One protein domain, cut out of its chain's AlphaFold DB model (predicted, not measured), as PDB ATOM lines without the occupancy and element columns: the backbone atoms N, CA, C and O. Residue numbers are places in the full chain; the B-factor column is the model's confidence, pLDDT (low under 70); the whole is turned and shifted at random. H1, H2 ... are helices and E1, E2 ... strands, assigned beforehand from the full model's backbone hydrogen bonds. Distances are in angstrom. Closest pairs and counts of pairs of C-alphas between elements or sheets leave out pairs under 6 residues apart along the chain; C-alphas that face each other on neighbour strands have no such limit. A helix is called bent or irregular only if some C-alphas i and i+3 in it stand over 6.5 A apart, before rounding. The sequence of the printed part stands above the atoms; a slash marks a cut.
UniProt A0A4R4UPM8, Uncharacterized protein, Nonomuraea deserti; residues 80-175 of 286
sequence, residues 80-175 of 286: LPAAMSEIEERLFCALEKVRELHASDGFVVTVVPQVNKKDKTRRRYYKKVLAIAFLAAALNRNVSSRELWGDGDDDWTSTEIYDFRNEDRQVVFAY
ATOM      1  N   LEU A  80      -0.778  41.216 -26.261       68.12
ATOM      2  CA  LEU A  80      -0.306  39.888 -25.882       68.12
ATOM      3  C   LEU A  80      -0.973  38.743 -26.676       68.12
ATOM      4  O   LEU A  80      -0.230  37.916 -27.204       68.12
ATOM      5  N   PRO A  81      -2.304  38.716 -26.902       66.31
ATOM      6  CA  PRO A  81      -2.914  37.684 -27.743       66.31
ATOM      7  C   PRO A  81      -2.436  37.707 -29.187       66.31
ATOM      8  O   PRO A  81      -2.094  36.668 -29.741       66.31
ATOM      9  N   ALA A  82      -2.334  38.897 -29.781       70.50
ATOM     10  CA  ALA A  82      -1.814  39.040 -31.136       70.50
ATOM     11  C   ALA A  82      -0.339  38.611 -31.229       70.50
ATOM     12  O   ALA A  82       0.056  37.984 -32.208       70.50
ATOM     13  N   ALA A  83       0.467  38.909 -30.203       73.00
ATOM     14  CA  ALA A  83       1.867  38.506 -30.130       73.00
ATOM     15  C   ALA A  83       2.029  36.989 -30.071       73.00
ATOM     16  O   ALA A  83       2.818  36.433 -30.829       73.00
ATOM     17  N   MET A  84       1.275  36.333 -29.190       72.06
ATOM     18  CA  MET A  84       1.330  34.886 -29.016       72.06
ATOM     19  C   MET A  84       0.881  34.162 -30.282       72.06
ATOM     20  O   MET A  84       1.642  33.348 -30.793       72.06
ATOM     21  N   SER A  85      -0.273  34.522 -30.854       74.19
ATOM     22  CA  SER A  85      -0.742  33.936 -32.119       74.19
ATOM     23  C   SER A  85       0.273  34.114 -33.251       74.19
ATOM     24  O   SER A  85       0.522  33.184 -34.014       74.19
ATOM     25  N   GLU A  86       0.910  35.287 -33.349       77.81
ATOM     26  CA  GLU A  86       1.948  35.544 -34.351       77.81
ATOM     27  C   GLU A  86       3.184  34.650 -34.152       77.81
ATOM     28  O   GLU A  86       3.778  34.190 -35.129       77.81
ATOM     29  N   ILE A  87       3.581  34.394 -32.904       76.12
ATOM     30  CA  ILE A  87       4.693  33.495 -32.577       76.12
ATOM     31  C   ILE A  87       4.321  32.040 -32.877       76.12
ATOM     32  O   ILE A  87       5.125  31.355 -33.508       76.12
ATOM     33  N   GLU A  88       3.125  31.579 -32.496       75.19
ATOM     34  CA  GLU A  88       2.649  30.222 -32.820       75.19
ATOM     35  C   GLU A  88       2.697  29.990 -34.331       75.19
ATOM     36  O   GLU A  88       3.329  29.045 -34.800       75.19
ATOM     37  N   GLU A  89       2.117  30.908 -35.106       79.88
ATOM     38  CA  GLU A  89       2.054  30.804 -36.564       79.88
ATOM     39  C   GLU A  89       3.448  30.792 -37.213       79.88
ATOM     40  O   GLU A  89       3.683  30.093 -38.201       79.88
ATOM     41  N   ARG A  90       4.393  31.586 -36.691       81.50
ATOM     42  CA  ARG A  90       5.669  31.850 -37.380       81.50
ATOM     43  C   ARG A  90       6.849  31.042 -36.878       81.50
ATOM     44  O   ARG A  90       7.807  30.869 -37.635       81.50
ATOM     45  N   LEU A  91       6.830  30.621 -35.620       81.38
ATOM     46  CA  LEU A  91       7.962  29.966 -34.978       81.38
ATOM     47  C   LEU A  91       7.683  28.505 -34.651       81.38
ATOM     48  O   LEU A  91       8.606  27.708 -34.783       81.38
ATOM     49  N   PHE A  92       6.457  28.128 -34.282       79.81
ATOM     50  CA  PHE A  92       6.222  26.844 -33.619       79.81
ATOM     51  C   PHE A  92       6.661  25.637 -34.460       79.81
ATOM     52  O   PHE A  92       7.578  24.920 -34.062       79.81
ATOM     53  N   CYS A  93       6.146  25.501 -35.686       79.81
ATOM     54  CA  CYS A  93       6.533  24.409 -36.590       79.81
ATOM     55  C   CYS A  93       8.039  24.382 -36.914       79.81
ATOM     56  O   CYS A  93       8.579  23.351 -37.306       79.81
ATOM     57  N   ALA A  94       8.725  25.526 -36.843       85.38
ATOM     58  CA  ALA A  94      10.162  25.596 -37.091       85.38
ATOM     59  C   ALA A  94      10.975  25.224 -35.840       85.38
ATOM     60  O   ALA A  94      11.998  24.561 -35.971       85.38
ATOM     61  N   LEU A  95      10.512  25.602 -34.647       83.44
ATOM     62  CA  LEU A  95      11.128  25.228 -33.374       83.44
ATOM     63  C   LEU A  95      10.949  23.732 -33.076       83.44
ATOM     64  O   LEU A  95      11.899  23.096 -32.625       83.44
ATOM     65  N   GLU A  96       9.801  23.139 -33.411       81.06
ATOM     66  CA  GLU A  96       9.611  21.683 -33.324       81.06
ATOM     67  C   GLU A  96      10.635  20.931 -34.180       81.06
ATOM     68  O   GLU A  96      11.285  20.006 -33.696       81.06
ATOM     69  N   LYS A  97      10.879  21.395 -35.412       83.69
ATOM     70  CA  LYS A  97      11.922  20.826 -36.279       83.69
ATOM     71  C   LYS A  97      13.320  20.961 -35.685       83.69
ATOM     72  O   LYS A  97      14.130  20.058 -35.847       83.69
ATOM     73  N   VAL A  98      13.627  22.069 -35.004       83.69
ATOM     74  CA  VAL A  98      14.914  22.224 -34.304       83.69
ATOM     75  C   VAL A  98      15.055  21.165 -33.206       83.69
ATOM     76  O   VAL A  98      16.098  20.517 -33.136       83.69
ATOM     77  N   ARG A  99      14.006  20.934 -32.400       80.44
ATOM     78  CA  ARG A  99      13.995  19.871 -31.377       80.44
ATOM     79  C   ARG A  99      14.232  18.496 -32.001       80.44
ATOM     80  O   ARG A  99      15.077  17.748 -31.520       80.44
ATOM     81  N   GLU A 100      13.513  18.180 -33.077       81.75
ATOM     82  CA  GLU A 100      13.633  16.900 -33.789       81.75
ATOM     83  C   GLU A 100      15.043  16.675 -34.353       81.75
ATOM     84  O   GLU A 100      15.601  15.592 -34.197       81.75
ATOM     85  N   LEU A 101      15.639  17.697 -34.975       83.94
ATOM     86  CA  LEU A 101      16.956  17.599 -35.615       83.94
ATOM     87  C   LEU A 101      18.107  17.399 -34.622       83.94
ATOM     88  O   LEU A 101      19.113  16.788 -34.978       83.94
ATOM     89  N   HIS A 102      17.975  17.920 -33.403       79.75
ATOM     90  CA  HIS A 102      19.039  17.898 -32.396       79.75
ATOM     91  C   HIS A 102      18.775  16.935 -31.232       79.75
ATOM     92  O   HIS A 102      19.586  16.879 -30.312       79.75
ATOM     93  N   ALA A 103      17.677  16.169 -31.274       65.38
ATOM     94  CA  ALA A 103      17.283  15.201 -30.244       65.38
ATOM     95  C   ALA A 103      17.333  15.765 -28.805       65.38
ATOM     96  O   ALA A 103      17.653  15.047 -27.859       65.38
ATOM     97  N   SER A 104      17.033  17.059 -28.639       66.81
ATOM     98  CA  SER A 104      16.993  17.703 -27.322       66.81
ATOM     99  C   SER A 104      15.731  17.286 -26.567       66.81
ATOM    100  O   SER A 104      14.653  17.274 -27.166       66.81
ATOM    101  N   ASP A 105      15.833  17.075 -25.252       65.06
ATOM    102  CA  ASP A 105      14.672  16.831 -24.371       65.06
ATOM    103  C   ASP A 105      13.667  17.992 -24.364       65.06
ATOM    104  O   ASP A 105      12.490  17.823 -24.053       65.06
ATOM    105  N   GLY A 106      14.125  19.161 -24.797       72.00
ATOM    106  CA  GLY A 106      13.335  20.325 -25.133       72.00
ATOM    107  C   GLY A 106      14.113  21.588 -24.806       72.00
ATOM    108  O   GLY A 106      15.248  21.554 -24.329       72.00
ATOM    109  N   PHE A 107      13.493  22.725 -25.069       75.88
ATOM    110  CA  PHE A 107      14.064  24.017 -24.742       75.88
ATOM    111  C   PHE A 107      12.955  25.047 -24.594       75.88
ATOM    112  O   PHE A 107      11.840  24.869 -25.100       75.88
ATOM    113  N   VAL A 108      13.288  26.128 -23.904       80.00
ATOM    114  CA  VAL A 108      12.427  27.292 -23.751       80.00
ATOM    115  C   VAL A 108      12.978  28.409 -24.611       80.00
ATOM    116  O   VAL A 108      14.164  28.727 -24.535       80.00
ATOM    117  N   VAL A 109      12.120  29.012 -25.428       79.69
ATOM    118  CA  VAL A 109      12.474  30.185 -26.231       79.69
ATOM    119  C   VAL A 109      11.789  31.407 -25.650       79.69
ATOM    120  O   VAL A 109      10.561  31.452 -25.603       79.69
ATOM    121  N   THR A 110      12.576  32.407 -25.258       84.38
ATOM    122  CA  THR A 110      12.086  33.722 -24.837       84.38
ATOM    123  C   THR A 110      12.161  34.694 -26.007       84.38
ATOM    124  O   THR A 110      13.203  34.812 -26.648       84.38
ATOM    125  N   VAL A 111      11.068  35.404 -26.293       82.56
ATOM    126  CA  VAL A 111      10.968  36.374 -27.394       82.56
ATOM    127  C   VAL A 111      10.341  37.689 -26.950       82.56
ATOM    128  O   VAL A 111       9.433  37.720 -26.122       82.56
ATOM    129  N   VAL A 112      10.773  38.788 -27.562       83.88
ATOM    130  CA  VAL A 112      10.153  40.110 -27.420       83.88
ATOM    131  C   VAL A 112       9.112  40.301 -28.531       83.88
ATOM    132  O   VAL A 112       9.477  40.277 -29.714       83.88
ATOM    133  N   PRO A 113       7.825  40.538 -28.212       78.81
ATOM    134  CA  PRO A 113       6.778  40.739 -29.209       78.81
ATOM    135  C   PRO A 113       7.080  41.840 -30.230       78.81
ATOM    136  O   PRO A 113       7.411  42.970 -29.873       78.81
ATOM    137  N   GLN A 114       6.873  41.543 -31.516       83.69
ATOM    138  CA  GLN A 114       7.113  42.488 -32.616       83.69
ATOM    139  C   GLN A 114       5.829  42.988 -33.300       83.69
ATOM    140  O   GLN A 114       5.905  43.554 -34.392       83.69
ATOM    141  N   VAL A 115       4.662  42.829 -32.664       75.62
ATOM    142  CA  VAL A 115       3.320  43.073 -33.249       75.62
ATOM    143  C   VAL A 115       3.200  44.447 -33.929       75.62
ATOM    144  O   VAL A 115       2.672  44.559 -35.034       75.62
ATOM    145  N   ASN A 116       3.786  45.490 -33.333       81.50
ATOM    146  CA  ASN A 116       3.734  46.867 -33.850       81.50
ATOM    147  C   ASN A 116       4.780  47.186 -34.939       81.50
ATOM    148  O   ASN A 116       4.850  48.315 -35.429       81.50
ATOM    149  N   LYS A 117       5.646  46.239 -35.312       86.62
ATOM    150  CA  LYS A 117       6.677  46.441 -36.343       86.62
ATOM    151  C   LYS A 117       6.156  46.040 -37.724       86.62
ATOM    152  O   LYS A 117       5.236  45.244 -37.859       86.62
ATOM    153  N   LYS A 118       6.791  46.551 -38.785       91.00
ATOM    154  CA  LYS A 118       6.483  46.179 -40.183       91.00
ATOM    155  C   LYS A 118       6.793  44.698 -40.447       91.00
ATOM    156  O   LYS A 118       7.805  44.197 -39.960       91.00
ATOM    157  N   ASP A 119       6.017  44.034 -41.311       88.12
ATOM    158  CA  ASP A 119       6.138  42.585 -41.586       88.12
ATOM    159  C   ASP A 119       7.559  42.135 -41.961       88.12
ATOM    160  O   ASP A 119       8.058  41.135 -41.448       88.12
ATOM    161  N   LYS A 120       8.266  42.915 -42.790       90.69
ATOM    162  CA  LYS A 120       9.663  42.636 -43.162       90.69
ATOM    163  C   LYS A 120      10.597  42.613 -41.944       90.69
ATOM    164  O   LYS A 120      11.480  41.759 -41.871       90.69
ATOM    165  N   THR A 121      10.405  43.531 -40.998       88.94
ATOM    166  CA  THR A 121      11.176  43.597 -39.749       88.94
ATOM    167  C   THR A 121      10.849  42.405 -38.856       88.94
ATOM    168  O   THR A 121      11.769  41.731 -38.403       88.94
ATOM    169  N   ARG A 122       9.558  42.078 -38.699       88.50
ATOM    170  CA  ARG A 122       9.090  40.920 -37.919       88.50
ATOM    171  C   ARG A 122       9.664  39.605 -38.446       88.50
ATOM    172  O   ARG A 122      10.291  38.860 -37.706       88.50
ATOM    173  N   ARG A 123       9.567  39.351 -39.758       88.50
ATOM    174  CA  ARG A 123      10.152  38.150 -40.388       88.50
ATOM    175  C   ARG A 123      11.658  38.047 -40.169       88.50
ATOM    176  O   ARG A 123      12.172  36.955 -39.951       88.50
ATOM    177  N   ARG A 124      12.375  39.173 -40.263       90.31
ATOM    178  CA  ARG A 124      13.823  39.200 -40.024       90.31
ATOM    179  C   ARG A 124      14.142  38.850 -38.575       90.31
ATOM    180  O   ARG A 124      15.078  38.099 -38.349       90.31
ATOM    181  N   TYR A 125      13.362  39.373 -37.636       91.00
ATOM    182  CA  TYR A 125      13.486  39.073 -36.218       91.00
ATOM    183  C   TYR A 125      13.251  37.584 -35.921       91.00
ATOM    184  O   TYR A 125      14.142  36.931 -35.395       91.00
ATOM    185  N   TYR A 126      12.139  36.997 -36.374       89.69
ATOM    186  CA  TYR A 126      11.848  35.580 -36.114       89.69
ATOM    187  C   TYR A 126      12.852  34.615 -36.744       89.69
ATOM    188  O   TYR A 126      13.213  33.616 -36.131       89.69
ATOM    189  N   LYS A 127      13.400  34.937 -37.923       91.31
ATOM    190  CA  LYS A 127      14.528  34.169 -38.479       91.31
ATOM    191  C   LYS A 127      15.741  34.170 -37.558       91.31
ATOM    192  O   LYS A 127      16.443  33.169 -37.473       91.31
ATOM    193  N   LYS A 128      16.001  35.294 -36.894       91.50
ATOM    194  CA  LYS A 128      17.092  35.384 -35.939       91.50
ATOM    195  C   LYS A 128      16.792  34.600 -34.653       91.50
ATOM    196  O   LYS A 128      17.691  33.928 -34.167       91.50
ATOM    197  N   VAL A 129      15.555  34.633 -34.142       90.56
ATOM    198  CA  VAL A 129      15.120  33.796 -33.001       90.56
ATOM    199  C   VAL A 129      15.371  32.314 -33.296       90.56
ATOM    200  O   VAL A 129      15.993  31.623 -32.498       90.56
ATOM    201  N   LEU A 130      14.972  31.838 -34.482       90.62
ATOM    202  CA  LEU A 130      15.232  30.456 -34.904       90.62
ATOM    203  C   LEU A 130      16.728  30.127 -34.963       90.62
ATOM    204  O   LEU A 130      17.113  29.007 -34.649       90.62
ATOM    205  N   ALA A 131      17.575  31.088 -35.342       92.00
ATOM    206  CA  ALA A 131      19.023  30.893 -35.345       92.00
ATOM    207  C   ALA A 131      19.596  30.731 -33.926       92.00
ATOM    208  O   ALA A 131      20.494  29.916 -33.740       92.00
ATOM    209  N   ILE A 132      19.057  31.454 -32.933       91.75
ATOM    210  CA  ILE A 132      19.408  31.253 -31.515       91.75
ATOM    211  C   ILE A 132      18.992  29.854 -31.073       91.75
ATOM    212  O   ILE A 132      19.823  29.128 -30.538       91.75
ATOM    213  N   ALA A 133      17.745  29.454 -31.340       89.00
ATOM    214  CA  ALA A 133      17.243  28.147 -30.926       89.00
ATOM    215  C   ALA A 133      18.033  26.996 -31.562       89.00
ATOM    216  O   ALA A 133      18.415  26.049 -30.878       89.00
ATOM    217  N   PHE A 134      18.344  27.110 -32.856       91.25
ATOM    218  CA  PHE A 134      19.192  26.152 -33.557       91.25
ATOM    219  C   PHE A 134      20.590  26.075 -32.937       91.25
ATOM    220  O   PHE A 134      21.086  24.981 -32.690       91.25
ATOM    221  N   LEU A 135      21.224  27.219 -32.652       91.94
ATOM    222  CA  LEU A 135      22.556  27.238 -32.049       91.94
ATOM    223  C   LEU A 135      22.548  26.657 -30.629       91.94
ATOM    224  O   LEU A 135      23.437  25.879 -30.297       91.94
ATOM    225  N   ALA A 136      21.541  26.991 -29.819       90.31
ATOM    226  CA  ALA A 136      21.374  26.452 -28.472       90.31
ATOM    227  C   ALA A 136      21.232  24.929 -28.490       90.31
ATOM    228  O   ALA A 136      21.937  24.239 -27.754       90.31
ATOM    229  N   ALA A 137      20.380  24.403 -29.375       87.06
ATOM    230  CA  ALA A 137      20.167  22.968 -29.529       87.06
ATOM    231  C   ALA A 137      21.417  22.258 -30.079       87.06
ATOM    232  O   ALA A 137      21.816  21.219 -29.561       87.06
ATOM    233  N   ALA A 138      22.090  22.842 -31.075       88.50
ATOM    234  CA  ALA A 138      23.311  22.287 -31.656       88.50
ATOM    235  C   ALA A 138      24.484  22.240 -30.666       88.50
ATOM    236  O   ALA A 138      25.283  21.306 -30.703       88.50
ATOM    237  N   LEU A 139      24.601  23.246 -29.796       89.88
ATOM    238  CA  LEU A 139      25.648  23.326 -28.775       89.88
ATOM    239  C   LEU A 139      25.240  22.704 -27.434       89.88
ATOM    240  O   LEU A 139      26.067  22.650 -26.526       89.88
ATOM    241  N   ASN A 140      23.983  22.276 -27.305       87.00
ATOM    242  CA  ASN A 140      23.368  21.803 -26.068       87.00
ATOM    243  C   ASN A 140      23.635  22.730 -24.863       87.00
ATOM    244  O   ASN A 140      24.050  22.286 -23.792       87.00
ATOM    245  N   ARG A 141      23.453  24.041 -25.055       89.62
ATOM    246  CA  ARG A 141      23.606  25.053 -24.000       89.62
ATOM    247  C   ARG A 141      22.731  26.268 -24.255       89.62
ATOM    248  O   ARG A 141      22.285  26.502 -25.373       89.62
ATOM    249  N   ASN A 142      22.583  27.097 -23.231       88.88
ATOM    250  CA  ASN A 142      21.847  28.351 -23.340       88.88
ATOM    251  C   ASN A 142      22.570  29.327 -24.280       88.88
ATOM    252  O   ASN A 142      23.799  29.469 -24.227       88.88
ATOM    253  N   VAL A 143      21.794  30.003 -25.124       89.88
ATOM    254  CA  VAL A 143      22.267  31.026 -26.069       89.88
ATOM    255  C   VAL A 143      21.318  32.218 -26.007       89.88
ATOM    256  O   VAL A 143      20.099  32.053 -25.971       89.88
ATOM    257  N   SER A 144      21.864  33.431 -26.011       90.62
ATOM    258  CA  SER A 144      21.086  34.675 -26.030       90.62
ATOM    259  C   SER A 144      21.300  35.475 -27.314       90.62
ATOM    260  O   SER A 144      22.247  35.247 -28.072       90.62
ATOM    261  N   SER A 145      20.425  36.450 -27.552       89.00
ATOM    262  CA  SER A 145      20.539  37.417 -28.644       89.00
ATOM    263  C   SER A 145      21.868  38.158 -28.646       89.00
ATOM    264  O   SER A 145      22.435  38.354 -29.721       89.00
ATOM    265  N   ARG A 146      22.402  38.499 -27.467       87.00
ATOM    266  CA  ARG A 146      23.696  39.181 -27.333       87.00
ATOM    267  C   ARG A 146      24.835  38.377 -27.957       87.00
ATOM    268  O   ARG A 146      25.696  38.947 -28.618       87.00
ATOM    269  N   GLU A 147      24.831  37.057 -27.786       85.75
ATOM    270  CA  GLU A 147      25.879  36.195 -28.341       85.75
ATOM    271  C   GLU A 147      25.863  36.193 -29.877       85.75
ATOM    272  O   GLU A 147      26.909  36.177 -30.523       85.75
ATOM    273  N   LEU A 148      24.669  36.234 -30.470       83.25
ATOM    274  CA  LEU A 148      24.484  36.013 -31.902       83.25
ATOM    275  C   LEU A 148      24.416  37.321 -32.702       83.25
ATOM    276  O   LEU A 148      24.751  37.344 -33.888       83.25
ATOM    277  N   TRP A 149      23.941  38.407 -32.091       82.50
ATOM    278  CA  TRP A 149      23.699  39.692 -32.758       82.50
ATOM    279  C   TRP A 149      24.534  40.845 -32.186       82.50
ATOM    280  O   TRP A 149      24.504  41.924 -32.779       82.50
ATOM    281  N   GLY A 150      25.285  40.618 -31.102       76.94
ATOM    282  CA  GLY A 150      26.001  41.655 -30.359       76.94
ATOM    283  C   GLY A 150      25.072  42.503 -29.486       76.94
ATOM    284  O   GLY A 150      23.896  42.183 -29.317       76.94
ATOM    285  N   ASP A 151      25.606  43.598 -28.948       70.12
ATOM    286  CA  ASP A 151      24.813  44.575 -28.200       70.12
ATOM    287  C   ASP A 151      23.870  45.340 -29.149       70.12
ATOM    288  O   ASP A 151      24.279  45.816 -30.214       70.12
ATOM    289  N   GLY A 152      22.590  45.448 -28.783       68.06
ATOM    290  CA  GLY A 152      21.564  46.083 -29.611       68.06
ATOM    291  C   GLY A 152      20.229  46.268 -28.885       68.06
ATOM    292  O   GLY A 152      20.154  46.164 -27.670       68.06
ATOM    293  N   ASP A 153      19.159  46.532 -29.641       62.44
ATOM    294  CA  ASP A 153      17.833  46.880 -29.091       62.44
ATOM    295  C   ASP A 153      17.113  45.736 -28.337       62.44
ATOM    296  O   ASP A 153      16.052  45.962 -27.753       62.44
ATOM    297  N   ASP A 154      17.629  44.505 -28.376       76.69
ATOM    298  CA  ASP A 154      16.996  43.328 -27.771       76.69
ATOM    299  C   ASP A 154      18.011  42.444 -27.039       76.69
ATOM    300  O   ASP A 154      18.629  41.553 -27.627       76.69
ATOM    301  N   ASP A 155      18.118  42.680 -25.734       79.19
ATOM    302  CA  ASP A 155      18.935  41.908 -24.794       79.19
ATOM    303  C   ASP A 155      18.170  40.744 -24.132       79.19
ATOM    304  O   ASP A 155      18.707  40.072 -23.250       79.19
ATOM    305  N   TRP A 156      16.909  40.514 -24.512       81.38
ATOM    306  CA  TRP A 156      16.002  39.631 -23.773       81.38
ATOM    307  C   TRP A 156      15.693  38.324 -24.486       81.38
ATOM    308  O   TRP A 156      15.320  37.351 -23.833       81.38
ATOM    309  N   THR A 157      15.830  38.284 -25.809       86.56
ATOM    310  CA  THR A 157      15.601  37.051 -26.563       86.56
ATOM    311  C   THR A 157      16.673  36.012 -26.254       86.56
ATOM    312  O   THR A 157      17.871  36.263 -26.402       86.56
ATOM    313  N   SER A 158      16.250  34.807 -25.893       87.69
ATOM    314  CA  SER A 158      17.150  33.702 -25.565       87.69
ATOM    315  C   SER A 158      16.532  32.349 -25.898       87.69
ATOM    316  O   SER A 158      15.338  32.217 -26.176       87.69
ATOM    317  N   THR A 159      17.372  31.319 -25.905       85.31
ATOM    318  CA  THR A 159      16.940  29.928 -25.840       85.31
ATOM    319  C   THR A 159      17.711  29.225 -24.740       85.31
ATOM    320  O   THR A 159      18.943  29.251 -24.719       85.31
ATOM    321  N   GLU A 160      16.971  28.608 -23.830       85.88
ATOM    322  CA  GLU A 160      17.500  27.867 -22.693       85.88
ATOM    323  C   GLU A 160      17.224  26.379 -22.894       85.88
ATOM    324  O   GLU A 160      16.087  25.982 -23.161       85.88
ATOM    325  N   ILE A 161      18.272  25.558 -22.809       81.81
ATOM    326  CA  ILE A 161      18.149  24.104 -22.883       81.81
ATOM    327  C   ILE A 161      17.707  23.600 -21.515       81.81
ATOM    328  O   ILE A 161      18.335  23.911 -20.505       81.81
ATOM    329  N   TYR A 162      16.640  22.809 -21.502       71.44
ATOM    330  CA  TYR A 162      16.073  22.243 -20.286       71.44
ATOM    331  C   TYR A 162      16.225  20.723 -20.303       71.44
ATOM    332  O   TYR A 162      15.823  20.059 -21.260       71.44
ATOM    333  N   ASP A 163      16.791  20.170 -19.227       65.19
ATOM    334  CA  ASP A 163      16.767  18.730 -18.964       65.19
ATOM    335  C   ASP A 163      15.469  18.381 -18.225       65.19
ATOM    336  O   ASP A 163      15.401  18.365 -16.994       65.19
ATOM    337  N   PHE A 164      14.417  18.098 -18.994       60.72
ATOM    338  CA  PHE A 164      13.103  17.723 -18.463       60.72
ATOM    339  C   PHE A 164      13.105  16.378 -17.715       60.72
ATOM    340  O   PHE A 164      12.086  16.003 -17.139       60.72
ATOM    341  N   ARG A 165      14.220  15.631 -17.710       54.97
ATOM    342  CA  ARG A 165      14.324  14.331 -17.030       54.97
ATOM    343  C   ARG A 165      14.698  14.454 -15.551       54.97
ATOM    344  O   ARG A 165      14.554  13.469 -14.833       54.97
ATOM    345  N   ASN A 166      15.180  15.618 -15.100       44.28
ATOM    346  CA  ASN A 166      15.798  15.779 -13.775       44.28
ATOM    347  C   ASN A 166      15.185  16.853 -12.868       44.28
ATOM    348  O   ASN A 166      15.652  17.011 -11.740       44.28
ATOM    349  N   GLU A 167      14.160  17.589 -13.298       42.84
ATOM    350  CA  GLU A 167      13.633  18.682 -12.484       42.84
ATOM    351  C   GLU A 167      12.115  18.605 -12.269       42.84
ATOM    352  O   GLU A 167      11.325  18.867 -13.168       42.84
ATOM    353  N   ASP A 168      11.725  18.429 -10.998       40.22
ATOM    354  CA  ASP A 168      10.451  18.884 -10.401       40.22
ATOM    355  C   ASP A 168      10.294  20.425 -10.449       40.22
ATOM    356  O   ASP A 168       9.438  21.017  -9.782       40.22
ATOM    357  N   ARG A 169      11.154  21.125 -11.197       38.84
ATOM    358  CA  ARG A 169      11.081  22.570 -11.341       38.84
ATOM    359  C   ARG A 169      10.065  22.884 -12.416       38.84
ATOM    360  O   ARG A 169      10.308  22.722 -13.608       38.84
ATOM    361  N   GLN A 170       8.927  23.392 -11.960       37.84
ATOM    362  CA  GLN A 170       8.048  24.182 -12.806       37.84
ATOM    363  C   GLN A 170       8.900  25.219 -13.531       37.84
ATOM    364  O   GLN A 170       9.642  25.986 -12.911       37.84
ATOM    365  N   VAL A 171       8.805  25.216 -14.851       37.72
ATOM    366  CA  VAL A 171       9.459  26.202 -15.694       37.72
ATOM    367  C   VAL A 171       8.715  27.528 -15.498       37.72
ATOM    368  O   VAL A 171       7.753  27.842 -16.193       37.72
ATOM    369  N   VAL A 172       9.111  28.289 -14.477       34.09
ATOM    370  CA  VAL A 172       8.512  29.585 -14.140       34.09
ATOM    371  C   VAL A 172       9.233  30.674 -14.932       34.09
ATOM    372  O   VAL A 172      10.415  30.917 -14.700       34.09
ATOM    373  N   PHE A 173       8.531  31.374 -15.831       43.12
ATOM    374  CA  PHE A 173       9.063  32.581 -16.483       43.12
ATOM    375  C   PHE A 173       8.231  33.831 -16.219       43.12
ATOM    376  O   PHE A 173       7.041  33.767 -15.929       43.12
ATOM    377  N   ALA A 174       8.923  34.970 -16.310       36.41
ATOM    378  CA  ALA A 174       8.518  36.284 -15.833       36.41
ATOM    379  C   ALA A 174       7.997  37.206 -16.944       36.41
ATOM    380  O   ALA A 174       8.664  37.379 -17.963       36.41
ATOM    381  N   TYR A 175       6.866  37.875 -16.702       39.94
ATOM    382  CA  TYR A 175       6.405  39.039 -17.451       39.94
ATOM    383  C   TYR A 175       7.337  40.204 -17.100       39.94
ATOM    384  O   TYR A 175       7.119  40.964 -16.156       39.94
TER     385      TYR A 175
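This is residues 80 to 175 of the 286 residues of an uncharacterized protein of Nonomuraea deserti (UniProt A0A4R4UPM8). A ribbon of two antiparallel strands, E1 and E2, packs on the long helix H2; H1b runs side by side with H2, and H1a turns away. The printed part has 96 residues, mostly helix, ordered H1 E1 H2 H3 E2. It is compact, radius of gyration of the C-alphas 13.4 A, spanning 41 by 28 by 24 A.

Find E1, residues 107 to 111, from C-alpha 107 at (14.064, 24.017, -24.742); E2, residues 158 to 161, ends at C-alpha 161 (18.149, 24.104, -22.883). H2, residues 119 to 139, runs 30.3 A; H3 is residues 145 to 149. H1, residues 80 to 102, assigned as one helix by its hydrogen bonds, is bent: C-alphas 90 and 93 are 7.5 A apart, and arms H1a, 80 to 90, and H1b, 93 to 102, stand at a steep tilt of 56 degrees.

Look at N 108 and O 160, 2.9 A apart, for antiparallel neighbours E1 and E2. The closest C-alphas of H2 and E2, Ala 133 and Thr 159, are 5.4 A apart. H2 touches H1b with residues 130 to 138 alone, closest C-alphas Phe 134 and Val 98, 5.9 A. H2 and H3 only just touch, with 3 pairs of C-alphas within 8 A. Every O i to N i+4 pair is within hydrogen-bond range in H1a, H2 and H3; 5 of 6 in H1b.

The printed part has no cut and no long link; pLDDT is under 70 in 20 residues, among them 163 to 175.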